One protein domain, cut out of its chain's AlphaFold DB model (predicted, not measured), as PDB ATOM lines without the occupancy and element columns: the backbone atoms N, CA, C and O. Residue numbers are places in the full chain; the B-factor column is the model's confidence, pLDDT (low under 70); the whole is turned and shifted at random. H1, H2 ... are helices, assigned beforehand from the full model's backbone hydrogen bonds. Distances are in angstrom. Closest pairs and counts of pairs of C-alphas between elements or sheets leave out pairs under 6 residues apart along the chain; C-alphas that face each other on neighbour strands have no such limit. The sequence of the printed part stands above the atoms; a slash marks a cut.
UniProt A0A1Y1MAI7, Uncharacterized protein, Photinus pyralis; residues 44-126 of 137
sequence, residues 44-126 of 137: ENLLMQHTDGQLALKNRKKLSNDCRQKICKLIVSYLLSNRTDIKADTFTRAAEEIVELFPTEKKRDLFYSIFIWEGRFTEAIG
ATOM      1  N   GLU A  44     -17.779 -11.057 -13.496       82.00
ATOM      2  CA  GLU A  44     -16.526 -10.464 -13.977       82.00
ATOM      3  C   GLU A  44     -15.946  -9.468 -12.964       82.00
ATOM      4  O   GLU A  44     -14.741  -9.483 -12.717       82.00
ATOM      5  N   ASN A  45     -16.804  -8.667 -12.323       82.50
ATOM      6  CA  ASN A  45     -16.387  -7.701 -11.312       82.50
ATOM      7  C   ASN A  45     -15.883  -8.404 -10.047       82.50
ATOM      8  O   ASN A  45     -14.823  -8.058  -9.529       82.50
ATOM      9  N   LEU A  46     -16.588  -9.454  -9.609       83.31
ATOM     10  CA  LEU A  46     -16.153 -10.293  -8.493       83.31
ATOM     11  C   LEU A  46     -14.757 -10.885  -8.758       83.31
ATOM     12  O   LEU A  46     -13.884 -10.858  -7.895       83.31
ATOM     13  N   LEU A  47     -14.515 -11.374  -9.974       83.56
ATOM     14  CA  LEU A  47     -13.206 -11.891 -10.367       83.56
ATOM     15  C   LEU A  47     -12.142 -10.789 -10.453       83.56
ATOM     16  O   LEU A  47     -10.995 -11.037 -10.100       83.56
ATOM     17  N   MET A  48     -12.491  -9.574 -10.875       82.69
ATOM     18  CA  MET A  48     -11.546  -8.452 -10.887       82.69
ATOM     19  C   MET A  48     -11.124  -7.999  -9.485       82.69
ATOM     20  O   MET A  48      -9.999  -7.532  -9.329       82.69
ATOM     21  N   GLN A  49     -11.959  -8.175  -8.460       83.62
ATOM     22  CA  GLN A  49     -11.601  -7.827  -7.078       83.62
ATOM     23  C   GLN A  49     -10.539  -8.755  -6.470       83.62
ATOM     24  O   GLN A  49      -9.867  -8.376  -5.512       83.62
ATOM     25  N   HIS A  50     -10.340  -9.947  -7.036       81.00
ATOM     26  CA  HIS A  50      -9.378 -10.925  -6.536       81.00
ATOM     27  C   HIS A  50      -8.222 -11.142  -7.513       81.00
ATOM     28  O   HIS A  50      -8.429 -11.351  -8.706       81.00
ATOM     29  N   THR A  51      -6.992 -11.202  -6.999       81.38
ATOM     30  CA  THR A  51      -5.780 -11.440  -7.804       81.38
ATOM     31  C   THR A  51      -5.885 -12.707  -8.662       81.38
ATOM     32  O   THR A  51      -5.555 -12.685  -9.848       81.38
ATOM     33  N   ASP A  52      -6.409 -13.799  -8.097       78.69
ATOM     34  CA  ASP A  52      -6.622 -15.059  -8.820       78.69
ATOM     35  C   ASP A  52      -7.685 -14.939  -9.921       78.69
ATOM     36  O   ASP A  52      -7.541 -15.519 -10.999       78.69
ATOM     37  N   GLY A  53      -8.737 -14.151  -9.679       81.19
ATOM     38  CA  GLY A  53      -9.776 -13.888 -10.667       81.19
ATOM     39  C   GLY A  53      -9.265 -13.011 -11.811       81.19
ATOM     40  O   GLY A  53      -9.513 -13.323 -12.972       81.19
ATOM     41  N   GLN A  54      -8.446 -11.995 -11.531       83.75
ATOM     42  CA  GLN A  54      -7.775 -11.203 -12.568       83.75
ATOM     43  C   GLN A  54      -6.845 -12.064 -13.434       83.75
ATOM     44  O   GLN A  54      -6.836 -11.932 -14.661       83.75
ATOM     45  N   LEU A  55      -6.081 -12.972 -12.814       80.75
ATOM     46  CA  LEU A  55      -5.229 -13.941 -13.512       80.75
ATOM     47  C   LEU A  55      -6.044 -14.855 -14.427       80.75
ATOM     48  O   LEU A  55      -5.672 -15.061 -15.585       80.75
ATOM     49  N   ALA A  56      -7.174 -15.356 -13.935       79.12
ATOM     50  CA  ALA A  56      -8.102 -16.140 -14.729       79.12
ATOM     51  C   ALA A  56      -8.651 -15.331 -15.914       79.12
ATOM     52  O   ALA A  56      -8.582 -15.795 -17.052       79.12
ATOM     53  N   LEU A  57      -9.109 -14.094 -15.686       81.06
ATOM     54  CA  LEU A  57      -9.647 -13.218 -16.731       81.06
ATOM     55  C   LEU A  57      -8.604 -12.839 -17.795       81.06
ATOM     56  O   LEU A  57      -8.967 -12.685 -18.960       81.06
ATOM     57  N   LYS A  58      -7.320 -12.725 -17.434       80.56
ATOM     58  CA  LYS A  58      -6.221 -12.551 -18.403       80.56
ATOM     59  C   LYS A  58      -5.956 -13.824 -19.212       80.56
ATOM     60  O   LYS A  58      -5.638 -13.743 -20.395       80.56
ATOM     61  N   ASN A  59      -6.156 -14.995 -18.609       74.62
ATOM     62  CA  ASN A  59      -5.960 -16.308 -19.229       74.62
ATOM     63  C   ASN A  59      -7.268 -16.947 -19.739       74.62
ATOM     64  O   ASN A  59      -7.367 -18.171 -19.812       74.62
ATOM     65  N   ARG A  60      -8.262 -16.143 -20.160       69.56
ATOM     66  CA  ARG A  60      -9.587 -16.628 -20.617       69.56
ATOM     67  C   ARG A  60      -9.540 -17.732 -21.674       69.56
ATOM     68  O   ARG A  60     -10.444 -18.556 -21.735       69.56
ATOM     69  N   LYS A  61      -8.497 -17.749 -22.508       70.12
ATOM     70  CA  LYS A  61      -8.318 -18.749 -23.571       70.12
ATOM     71  C   LYS A  61      -7.893 -20.122 -23.048       70.12
ATOM     72  O   LYS A  61      -8.213 -21.116 -23.688       70.12
ATOM     73  N   LYS A  62      -7.168 -20.187 -21.927       68.75
ATOM     74  CA  LYS A  62      -6.630 -21.428 -21.356       68.75
ATOM     75  C   LYS A  62      -6.562 -21.305 -19.838       68.75
ATOM     76  O   LYS A  62      -5.538 -20.928 -19.274       68.75
ATOM     77  N   LEU A  63      -7.667 -21.641 -19.182       70.56
ATOM     78  CA  LEU A  63      -7.701 -21.736 -17.732       70.56
ATOM     79  C   LEU A  63      -6.974 -22.998 -17.271       70.56
ATOM     80  O   LEU A  63      -7.386 -24.116 -17.579       70.56
ATOM     81  N   SER A  64      -5.910 -22.812 -16.494       75.00
ATOM     82  CA  SER A  64      -5.283 -23.899 -15.746       75.00
ATOM     83  C   SER A  64      -6.260 -24.470 -14.716       75.00
ATOM     84  O   SER A  64      -7.095 -23.739 -14.181       75.00
ATOM     85  N   ASN A  65      -6.123 -25.761 -14.392       75.50
ATOM     86  CA  ASN A  65      -6.960 -26.425 -13.386       75.50
ATOM     87  C   ASN A  65      -6.973 -25.650 -12.048       75.50
ATOM     88  O   ASN A  65      -8.038 -25.419 -11.487       75.50
ATOM     89  N   ASP A  66      -5.814 -25.132 -11.626       75.50
ATOM     90  CA  ASP A  66      -5.669 -24.278 -10.437       75.50
ATOM     91  C   ASP A  66      -6.547 -23.013 -10.491       75.50
ATOM     92  O   ASP A  66      -7.274 -22.706  -9.548       75.50
ATOM     93  N   CYS A  67      -6.566 -22.307 -11.628       77.19
ATOM     94  CA  CYS A  67      -7.417 -21.129 -11.809       77.19
ATOM     95  C   CYS A  67      -8.903 -21.494 -11.756       77.19
ATOM     96  O   CYS A  67      -9.682 -20.779 -11.131       77.19
ATOM     97  N   ARG A  68      -9.303 -22.623 -12.361       76.88
ATOM     98  CA  ARG A  68     -10.694 -23.107 -12.297       76.88
ATOM     99  C   ARG A  68     -11.110 -23.378 -10.853       76.88
ATOM    100  O   ARG A  68     -12.165 -22.913 -10.431       76.88
ATOM    101  N   GLN A  69     -10.263 -24.073 -10.092       78.25
ATOM    102  CA  GLN A  69     -10.481 -24.379  -8.675       78.25
ATOM    103  C   GLN A  69     -10.651 -23.098  -7.852       78.25
ATOM    104  O   GLN A  69     -11.600 -22.979  -7.080       78.25
ATOM    105  N   LYS A  70      -9.773 -22.112  -8.057       81.44
ATOM    106  CA  LYS A  70      -9.822 -20.821  -7.360       81.44
ATOM    107  C   LYS A  70     -11.071 -20.016  -7.693       81.44
ATOM    108  O   LYS A  70     -11.702 -19.498  -6.778       81.44
ATOM    109  N   ILE A  71     -11.465 -19.958  -8.967       82.19
ATOM    110  CA  ILE A  71     -12.718 -19.316  -9.386       82.19
ATOM    111  C   ILE A  71     -13.915 -20.000  -8.724       82.19
ATOM    112  O   ILE A  71     -14.755 -19.322  -8.138       82.19
ATOM    113  N   CYS A  72     -13.979 -21.334  -8.774       81.44
ATOM    114  CA  CYS A  72     -15.069 -22.094  -8.161       81.44
ATOM    115  C   CYS A  72     -15.140 -21.832  -6.653       81.44
ATOM    116  O   CYS A  72     -16.211 -21.514  -6.145       81.44
ATOM    117  N   LYS A  73     -14.000 -21.870  -5.955       82.12
ATOM    118  CA  LYS A  73     -13.907 -21.544  -4.527       82.12
ATOM    119  C   LYS A  73     -14.418 -20.138  -4.223       82.12
ATOM    120  O   LYS A  73     -15.178 -19.958  -3.280       82.12
ATOM    121  N   LEU A  74     -13.997 -19.150  -5.006       83.25
ATOM    122  CA  LEU A  74     -14.359 -17.747  -4.820       83.25
ATOM    123  C   LEU A  74     -15.867 -17.547  -5.007       83.25
ATOM    124  O   LEU A  74     -16.517 -16.922  -4.174       83.25
ATOM    125  N   ILE A  75     -16.440 -18.165  -6.040       82.56
ATOM    126  CA  ILE A  75     -17.880 -18.141  -6.304       82.56
ATOM    127  C   ILE A  75     -18.663 -18.812  -5.180       82.56
ATOM    128  O   ILE A  75     -19.613 -18.222  -4.678       82.56
ATOM    129  N   VAL A  76     -18.267 -20.014  -4.754       79.62
ATOM    130  CA  VAL A  76     -18.915 -20.721  -3.639       79.62
ATOM    131  C   VAL A  76     -18.827 -19.892  -2.357       79.62
ATOM    132  O   VAL A  76     -19.837 -19.704  -1.684       79.62
ATOM    133  N   SER A  77     -17.658 -19.318  -2.062       81.12
ATOM    134  CA  SER A  77     -17.458 -18.446  -0.902       81.12
ATOM    135  C   SER A  77     -18.351 -17.209  -0.958       81.12
ATOM    136  O   SER A  77     -18.937 -16.838   0.057       81.12
ATOM    137  N   TYR A  78     -18.487 -16.580  -2.127       82.12
ATOM    138  CA  TYR A  78     -19.383 -15.442  -2.319       82.12
ATOM    139  C   TYR A  78     -20.843 -15.853  -2.112       82.12
ATOM    140  O   TYR A  78     -21.558 -15.219  -1.342       82.12
ATOM    141  N   LEU A  79     -21.283 -16.946  -2.746       78.81
ATOM    142  CA  LEU A  79     -22.659 -17.429  -2.633       78.81
ATOM    143  C   LEU A  79     -23.023 -17.772  -1.185       78.81
ATOM    144  O   LEU A  79     -24.098 -17.385  -0.742       78.81
ATOM    145  N   LEU A  80     -22.129 -18.429  -0.440       75.00
ATOM    146  CA  LEU A  80     -22.338 -18.781   0.971       75.00
ATOM    147  C   LEU A  80     -22.294 -17.577   1.910       75.00
ATOM    148  O   LEU A  80     -22.998 -17.564   2.915       75.00
ATOM    149  N   SER A  81     -21.498 -16.557   1.586       77.31
ATOM    150  CA  SER A  81     -21.445 -15.325   2.383       77.31
ATOM    151  C   SER A  81     -22.679 -14.449   2.157       77.31
ATOM    152  O   SER A  81     -23.122 -13.760   3.069       77.31
ATOM    153  N   ASN A  82     -23.241 -14.482   0.945       74.25
ATOM    154  CA  ASN A  82     -24.318 -13.584   0.530       74.25
ATOM    155  C   ASN A  82     -25.713 -14.234   0.579       74.25
ATOM    156  O   ASN A  82     -26.718 -13.526   0.521       74.25
ATOM    157  N   ARG A  83     -25.808 -15.571   0.641       66.44
ATOM    158  CA  ARG A  83     -27.075 -16.317   0.680       66.44
ATOM    159  C   ARG A  83     -27.037 -17.448   1.700       66.44
ATOM    160  O   ARG A  83     -26.103 -18.236   1.755       66.44
ATOM    161  N   THR A  84     -28.128 -17.576   2.449       65.94
ATOM    162  CA  THR A  84     -28.313 -18.623   3.464       65.94
ATOM    163  C   THR A  84     -29.034 -19.872   2.948       65.94
ATOM    164  O   THR A  84     -29.000 -20.896   3.631       65.94
ATOM    165  N   ASP A  85     -29.682 -19.779   1.779       64.56
ATOM    166  CA  ASP A  85     -30.410 -20.858   1.094       64.56
ATOM    167  C   ASP A  85     -29.888 -20.979  -0.346       64.56
ATOM    168  O   ASP A  85     -30.282 -20.224  -1.242       64.56
ATOM    169  N   ILE A  86     -28.925 -21.877  -0.560       71.19
ATOM    170  CA  ILE A  86     -28.341 -22.120  -1.880       71.19
ATOM    171  C   ILE A  86     -28.901 -23.425  -2.434       71.19
ATOM    172  O   ILE A  86     -28.665 -24.504  -1.900       71.19
ATOM    173  N   LYS A  87     -29.641 -23.317  -3.537       74.38
ATOM    174  CA  LYS A  87     -30.181 -24.466  -4.277       74.38
ATOM    175  C   LYS A  87     -29.256 -24.863  -5.422       74.38
ATOM    176  O   LYS A  87     -28.564 -24.005  -5.969       74.38
ATOM    177  N   ALA A  88     -29.359 -26.116  -5.870       69.88
ATOM    178  CA  ALA A  88     -28.644 -26.633  -7.042       69.88
ATOM    179  C   ALA A  88     -28.787 -25.737  -8.292       69.88
ATOM    180  O   ALA A  88     -27.810 -25.507  -9.001       69.88
ATOM    181  N   ASP A  89     -29.969 -25.144  -8.506       73.00
ATOM    182  CA  ASP A  89     -30.232 -24.194  -9.602       73.00
ATOM    183  C   ASP A  89     -29.304 -22.965  -9.568       73.00
ATOM    184  O   ASP A  89     -28.872 -22.464 -10.604       73.00
ATOM    185  N   THR A  90     -28.925 -22.519  -8.367       78.31
ATOM    186  CA  THR A  90     -27.997 -21.395  -8.169       78.31
ATOM    187  C   THR A  90     -26.605 -21.753  -8.677       78.31
ATOM    188  O   THR A  90     -25.971 -20.949  -9.352       78.31
ATOM    189  N   PHE A  91     -26.131 -22.975  -8.419       75.25
ATOM    190  CA  PHE A  91     -24.838 -23.427  -8.936       75.25
ATOM    191  C   PHE A  91     -24.864 -23.603 -10.452       75.25
ATOM    192  O   PHE A  91     -23.896 -23.242 -11.118       75.25
ATOM    193  N   THR A  92     -25.980 -24.079 -11.012       75.62
ATOM    194  CA  THR A  92     -26.167 -24.160 -12.467       75.62
ATOM    195  C   THR A  92     -26.063 -22.782 -13.113       75.62
ATOM    196  O   THR A  92     -25.274 -22.616 -14.043       75.62
ATOM    197  N   ARG A  93     -26.781 -21.784 -12.587       78.56
ATOM    198  CA  ARG A  93     -26.719 -20.401 -13.086       78.56
ATOM    199  C   ARG A  93     -25.338 -19.773 -12.896       78.56
ATOM    200  O   ARG A  93     -24.859 -19.074 -13.781       78.56
ATOM    201  N   ALA A  94     -24.674 -20.044 -11.772       79.19
ATOM    202  CA  ALA A  94     -23.314 -19.568 -11.540       79.19
ATOM    203  C   ALA A  94     -22.343 -20.171 -12.566       79.19
ATOM    204  O   ALA A  94     -21.539 -19.448 -13.146       79.19
ATOM    205  N   ALA A  95     -22.461 -21.471 -12.852       79.12
ATOM    206  CA  ALA A  95     -21.659 -22.138 -13.872       79.12
ATOM    207  C   ALA A  95     -21.918 -21.570 -15.279       79.12
ATOM    208  O   ALA A  95     -20.977 -21.446 -16.058       79.12
ATOM    209  N   GLU A  96     -23.159 -21.197 -15.605       79.62
ATOM    210  CA  GLU A  96     -23.489 -20.535 -16.875       79.62
ATOM    211  C   GLU A  96     -22.787 -19.194 -17.033       79.62
ATOM    212  O   GLU A  96     -22.189 -18.953 -18.080       79.62
ATOM    213  N   GLU A  97     -22.784 -18.356 -15.995       80.88
ATOM    214  CA  GLU A  97     -22.057 -17.086 -16.054       80.88
ATOM    215  C   GLU A  97     -20.543 -17.288 -16.180       80.88
ATOM    216  O   GLU A  97     -19.884 -16.547 -16.914       80.88
ATOM    217  N   ILE A  98     -19.976 -18.311 -15.529       79.88
ATOM    218  CA  ILE A  98     -18.556 -18.644 -15.710       79.88
ATOM    219  C   ILE A  98     -18.297 -19.035 -17.165       79.88
ATOM    220  O   ILE A  98     -17.344 -18.540 -17.754       79.88
ATOM    221  N   VAL A  99     -19.135 -19.878 -17.773       79.88
ATOM    222  CA  VAL A  99     -18.974 -20.278 -19.184       79.88
ATOM    223  C   VAL A  99     -19.151 -19.089 -20.133       79.88
ATOM    224  O   VAL A  99     -18.436 -19.003 -21.128       79.88
ATOM    225  N   GLU A 100     -20.024 -18.124 -19.822       79.56
ATOM    226  CA  GLU A 100     -20.126 -16.873 -20.594       79.56
ATOM    227  C   GLU A 100     -18.838 -16.027 -20.530       79.56
ATOM    228  O   GLU A 100     -18.528 -15.290 -21.475       79.56
ATOM    229  N   LEU A 101     -18.078 -16.103 -19.435       76.88
ATOM    230  CA  LEU A 101     -16.776 -15.439 -19.300       76.88
ATOM    231  C   LEU A 101     -15.619 -16.276 -19.861       76.88
ATOM    232  O   LEU A 101     -14.636 -15.716 -20.356       76.88
ATOM    233  N   PHE A 102     -15.756 -17.597 -19.811       78.81
ATOM    234  CA  PHE A 102     -14.754 -18.592 -20.164       78.81
ATOM    235  C   PHE A 102     -15.354 -19.643 -21.111       78.81
ATOM    236  O   PHE A 102     -15.565 -20.788 -20.710       78.81
ATOM    237  N   PRO A 103     -15.600 -19.297 -22.388       72.25
ATOM    238  CA  PRO A 103     -16.256 -20.197 -23.341       72.25
ATOM    239  C   PRO A 103     -15.430 -21.448 -23.678       72.25
ATOM    240  O   PRO A 103     -15.956 -22.403 -24.244       72.25
ATOM    241  N   THR A 104     -14.139 -21.466 -23.331       72.62
ATOM    242  CA  THR A 104     -13.281 -22.656 -23.437       72.62
ATOM    243  C   THR A 104     -13.671 -23.746 -22.428       72.62
ATOM    244  O   THR A 104     -13.352 -24.919 -22.622       72.62
ATOM    245  N   GLU A 105     -14.354 -23.381 -21.343       68.00
ATOM    246  CA  GLU A 105     -14.744 -24.302 -20.283       68.00
ATOM    247  C   GLU A 105     -16.080 -24.983 -20.571       68.00
ATOM    248  O   GLU A 105     -17.035 -24.381 -21.060       68.00
ATOM    249  N   LYS A 106     -16.183 -26.263 -20.202       72.88
ATOM    250  CA  LYS A 106     -17.448 -26.994 -20.277       72.88
ATOM    251  C   LYS A 106     -18.282 -26.689 -19.036       72.88
ATOM    252  O   LYS A 106     -17.838 -26.932 -17.916       72.88
ATOM    253  N   LYS A 107     -19.541 -26.275 -19.241       66.38
ATOM    254  CA  LYS A 107     -20.542 -26.055 -18.172       66.38
ATOM    255  C   LYS A 107     -20.595 -27.207 -17.164       66.38
ATOM    256  O   LYS A 107     -20.696 -26.973 -15.967       66.38
ATOM    257  N   ARG A 108     -20.482 -28.446 -17.654       64.06
ATOM    258  CA  ARG A 108     -20.500 -29.668 -16.842       64.06
ATOM    259  C   ARG A 108     -19.324 -29.740 -15.856       64.06
ATOM    260  O   ARG A 108     -19.557 -29.950 -14.674       64.06
ATOM    261  N   ASP A 109     -18.088 -29.534 -16.312       70.75
ATOM    262  CA  ASP A 109     -16.885 -29.572 -15.461       70.75
ATOM    263  C   ASP A 109     -16.907 -28.493 -14.372       70.75
ATOM    264  O   ASP A 109     -16.547 -28.748 -13.221       70.75
ATOM    265  N   LEU A 110     -17.366 -27.291 -14.726       68.31
ATOM    266  CA  LEU A 110     -17.501 -26.184 -13.781       68.31
ATOM    267  C   LEU A 110     -18.595 -26.449 -12.750       68.31
ATOM    268  O   LEU A 110     -18.371 -26.222 -11.566       68.31
ATOM    269  N   PHE A 111     -19.741 -26.987 -13.171       63.22
ATOM    270  CA  PHE A 111     -20.808 -27.384 -12.256       63.22
ATOM    271  C   PHE A 111     -20.316 -28.410 -11.226       63.22
ATOM    272  O   PHE A 111     -20.477 -28.188 -10.027       63.22
ATOM    273  N   TYR A 112     -19.639 -29.480 -11.665       67.25
ATOM    274  CA  TYR A 112     -19.053 -30.462 -10.745       67.25
ATOM    275  C   TYR A 112     -17.992 -29.840  -9.832       67.25
ATOM    276  O   TYR A 112     -17.958 -30.145  -8.645       67.25
ATOM    277  N   SER A 113     -17.156 -28.936 -10.347       69.25
ATOM    278  CA  SER A 113     -16.114 -28.281  -9.547       69.25
ATOM    279  C   SER A 113     -16.696 -27.372  -8.458       69.25
ATOM    280  O   SER A 113     -16.228 -27.408  -7.323       69.25
ATOM    281  N   ILE A 114     -17.733 -26.593  -8.774       69.81
ATOM    282  CA  ILE A 114     -18.462 -25.754  -7.810       69.81
ATOM    283  C   ILE A 114     -19.140 -26.629  -6.754       69.81
ATOM    284  O   ILE A 114     -19.047 -26.336  -5.567       69.81
ATOM    285  N   PHE A 115     -19.770 -27.724  -7.178       66.94
ATOM    286  CA  PHE A 115     -20.467 -28.649  -6.289       66.94
ATOM    287  C   PHE A 115     -19.515 -29.376  -5.326       66.94
ATOM    288  O   PHE A 115     -19.779 -29.465  -4.132       66.94
ATOM    289  N   ILE A 116     -18.357 -29.834  -5.815       68.81
ATOM    290  CA  ILE A 116     -17.309 -30.428  -4.969       68.81
ATOM    291  C   ILE A 116     -16.784 -29.398  -3.959       68.81
ATOM    292  O   ILE A 116     -16.533 -29.736  -2.801       68.81
ATOM    293  N   TRP A 117     -16.612 -28.140  -4.379       66.31
ATOM    294  CA  TRP A 117     -16.169 -27.066  -3.490       66.31
ATOM    295  C   TRP A 117     -17.207 -26.693  -2.433       66.31
ATOM    296  O   TRP A 117     -16.813 -26.379  -1.316       66.31
ATOM    297  N   GLU A 118     -18.498 -26.759  -2.750       67.06
ATOM    298  CA  GLU A 118     -19.583 -26.568  -1.784       67.06
ATOM    299  C   GLU A 118     -19.502 -27.608  -0.658       67.06
ATOM    300  O   GLU A 118     -19.369 -27.220   0.503       67.06
ATOM    301  N   GLY A 119     -19.424 -28.898  -1.002       60.88
ATOM    302  CA  GLY A 119     -19.294 -29.977  -0.015       60.88
ATOM    303  C   GLY A 119     -18.008 -29.892   0.820       60.88
ATOM    304  O   GLY A 119     -18.014 -30.137   2.024       60.88
ATOM    305  N   ARG A 120     -16.888 -29.481   0.208       59.56
ATOM    306  CA  ARG A 120     -15.606 -29.264   0.914       59.56
ATOM    307  C   ARG A 120     -15.647 -28.049   1.837       59.56
ATOM    308  O   ARG A 120     -14.991 -28.047   2.875       59.56
ATOM    309  N   PHE A 121     -16.365 -26.997   1.450       56.78
ATOM    310  CA  PHE A 121     -16.456 -25.766   2.226       56.78
ATOM    311  C   PHE A 121     -17.399 -25.931   3.421       56.78
ATOM    312  O   PHE A 121     -17.037 -25.498   4.510       56.78
ATOM    313  N   THR A 122     -18.549 -26.597   3.258       56.41
ATOM    314  CA  THR A 122     -19.468 -26.927   4.367       56.41
ATOM    315  C   THR A 122     -18.811 -27.830   5.409       56.41
ATOM    316  O   THR A 122     -18.962 -27.587   6.608       56.41
ATOM    317  N   GLU A 123     -18.003 -28.800   4.972       54.53
ATOM    318  CA  GLU A 123     -17.172 -29.620   5.859       54.53
ATOM    319  C   GLU A 123     -16.122 -28.775   6.609       54.53
ATOM    320  O   GLU A 123     -15.987 -28.897   7.826       54.53
ATOM    321  N   ALA A 124     -15.436 -27.855   5.917       51.69
ATOM    322  CA  ALA A 124     -14.394 -27.009   6.506       51.69
ATOM    323  C   ALA A 124     -14.915 -25.980   7.529       51.69
ATOM    324  O   ALA A 124     -14.213 -25.669   8.489       51.69
ATOM    325  N   ILE A 125     -16.127 -25.444   7.344       51.53
ATOM    326  CA  ILE A 125     -16.723 -24.459   8.267       51.53
ATOM    327  C   ILE A 125     -17.535 -25.100   9.402       51.53
ATOM    328  O   ILE A 125     -18.127 -24.383  10.207       51.53
ATOM    329  N   GLY A 126     -17.616 -26.434   9.467       47.81
ATOM    330  CA  GLY A 126     -18.337 -27.154  10.524       47.81
ATOM    331  C   GLY A 126     -19.855 -26.921  10.552       47.81
ATOM    332  O   GLY A 126     -20.536 -27.435  11.442       47.81
TER     333      GLY A 126
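This is residues 44 to 126 of the 137 residues of an uncharacterized protein of Photinus pyralis (UniProt A0A1Y1MAI7). Three longer helices, H3, H4 and H5, cross one another at steep angles with their centres in a triangle, and a small hairpin of two short helices, H1 and H2, packs through H2 on the first part of H3. H3 is nearest the middle; H5 crosses H3, and H4 crosses H5 while staying close to H3. The printed part has 83 residues with five named helices, H1 to H5 in order along the chain, and no named strand; the class is all helix. The whole is compact, with a radius of gyration of the C-alphas of 12.0 A, and the C-alphas span 35 by 24 by 20 A along their three main axes.

H1, residues 44 to 49, and H2, residues 51 to 58, form a helical hairpin: they touch, run opposite ways at a steep tilt of 40 degrees, and their closest C-alphas, those of Leu 47 and Gly 53, are 4.0 A apart. H2 also touches H3, residues 65 to 82, which meets it with residues 67 to 71 alone; the closest C-alphas are those of Ala 56 and Cys 67, 5.8 A apart. H2 and H3 run opposite ways at a steep tilt of 59 degrees. H1 is close to H3 but not clearly touching, with the C-alphas of Leu 47 and Ile 71 closest at 7.5 A, and their lines are about perpendicular at 90 degrees. H3 and H4, residues 88 to 101, are close but not clearly touching: their closest C-alphas, those of Ile 75 and Ala 94, are 7.7 A apart. H5, residues 107 to 124, touches H3, with residues 110 to 118 of H5 alone and residues 68 to 76 of H3 alone; the closest C-alphas are those of Cys 72 and Ile 114, 5.0 A apart. H3 and H5 run the same way at a steep tilt of 60 degrees. H4 touches H5, which meets it with residues 107 to 115 alone; the closest C-alphas, those of Ala 95 and Phe 111, are 5.6 A apart. H4 and H5 run opposite ways at a steep tilt of 55 degrees. The helix packing is mostly crossed: of the four touching pairs, 0 are at a shallow tilt. H1 and H5 are apart, and so are H2 and H5. In H1, H2, H3, H4 and H5 every pair of O i and N i+4 is within hydrogen-bond range.

H1 runs from Glu 44 to Gln 49, with C-alpha 44 at (-16.526, -10.464, -13.977), and is 8.9 A long from first to last C-alpha. H2 runs from Thr 51 to Lys 58 and is 10.7 A long. H3, Asn 65 to Asn 82, begins with C-alpha 65 at (-6.960, -26.425, -13.386) and is 25.7 A long. H4, Ala 88 to Leu 101, is 20.4 A long. H5, Lys 107 to Ala 124, is 25.5 A long and ends with C-alpha 124 at (-14.394, -27.009, 6.506).

The two C-alphas farthest apart are those of Lys 61 and Gly 126, at 36.5 A; the first and last printed C-alphas, those of Glu 44 and Gly 126, are 29.7 A apart. The printed part has no cut. The links H1 to H2, H3 to H4 and H4 to H5 are tight, the link H2 to H3 with 6 residues is short, and no link is long. The mean pLDDT of the printed part is 73.7, and that of H5 is 64. In this predicted model 26 printed residues are under 70, among them residues 83 to 85 and residues 110 to 126.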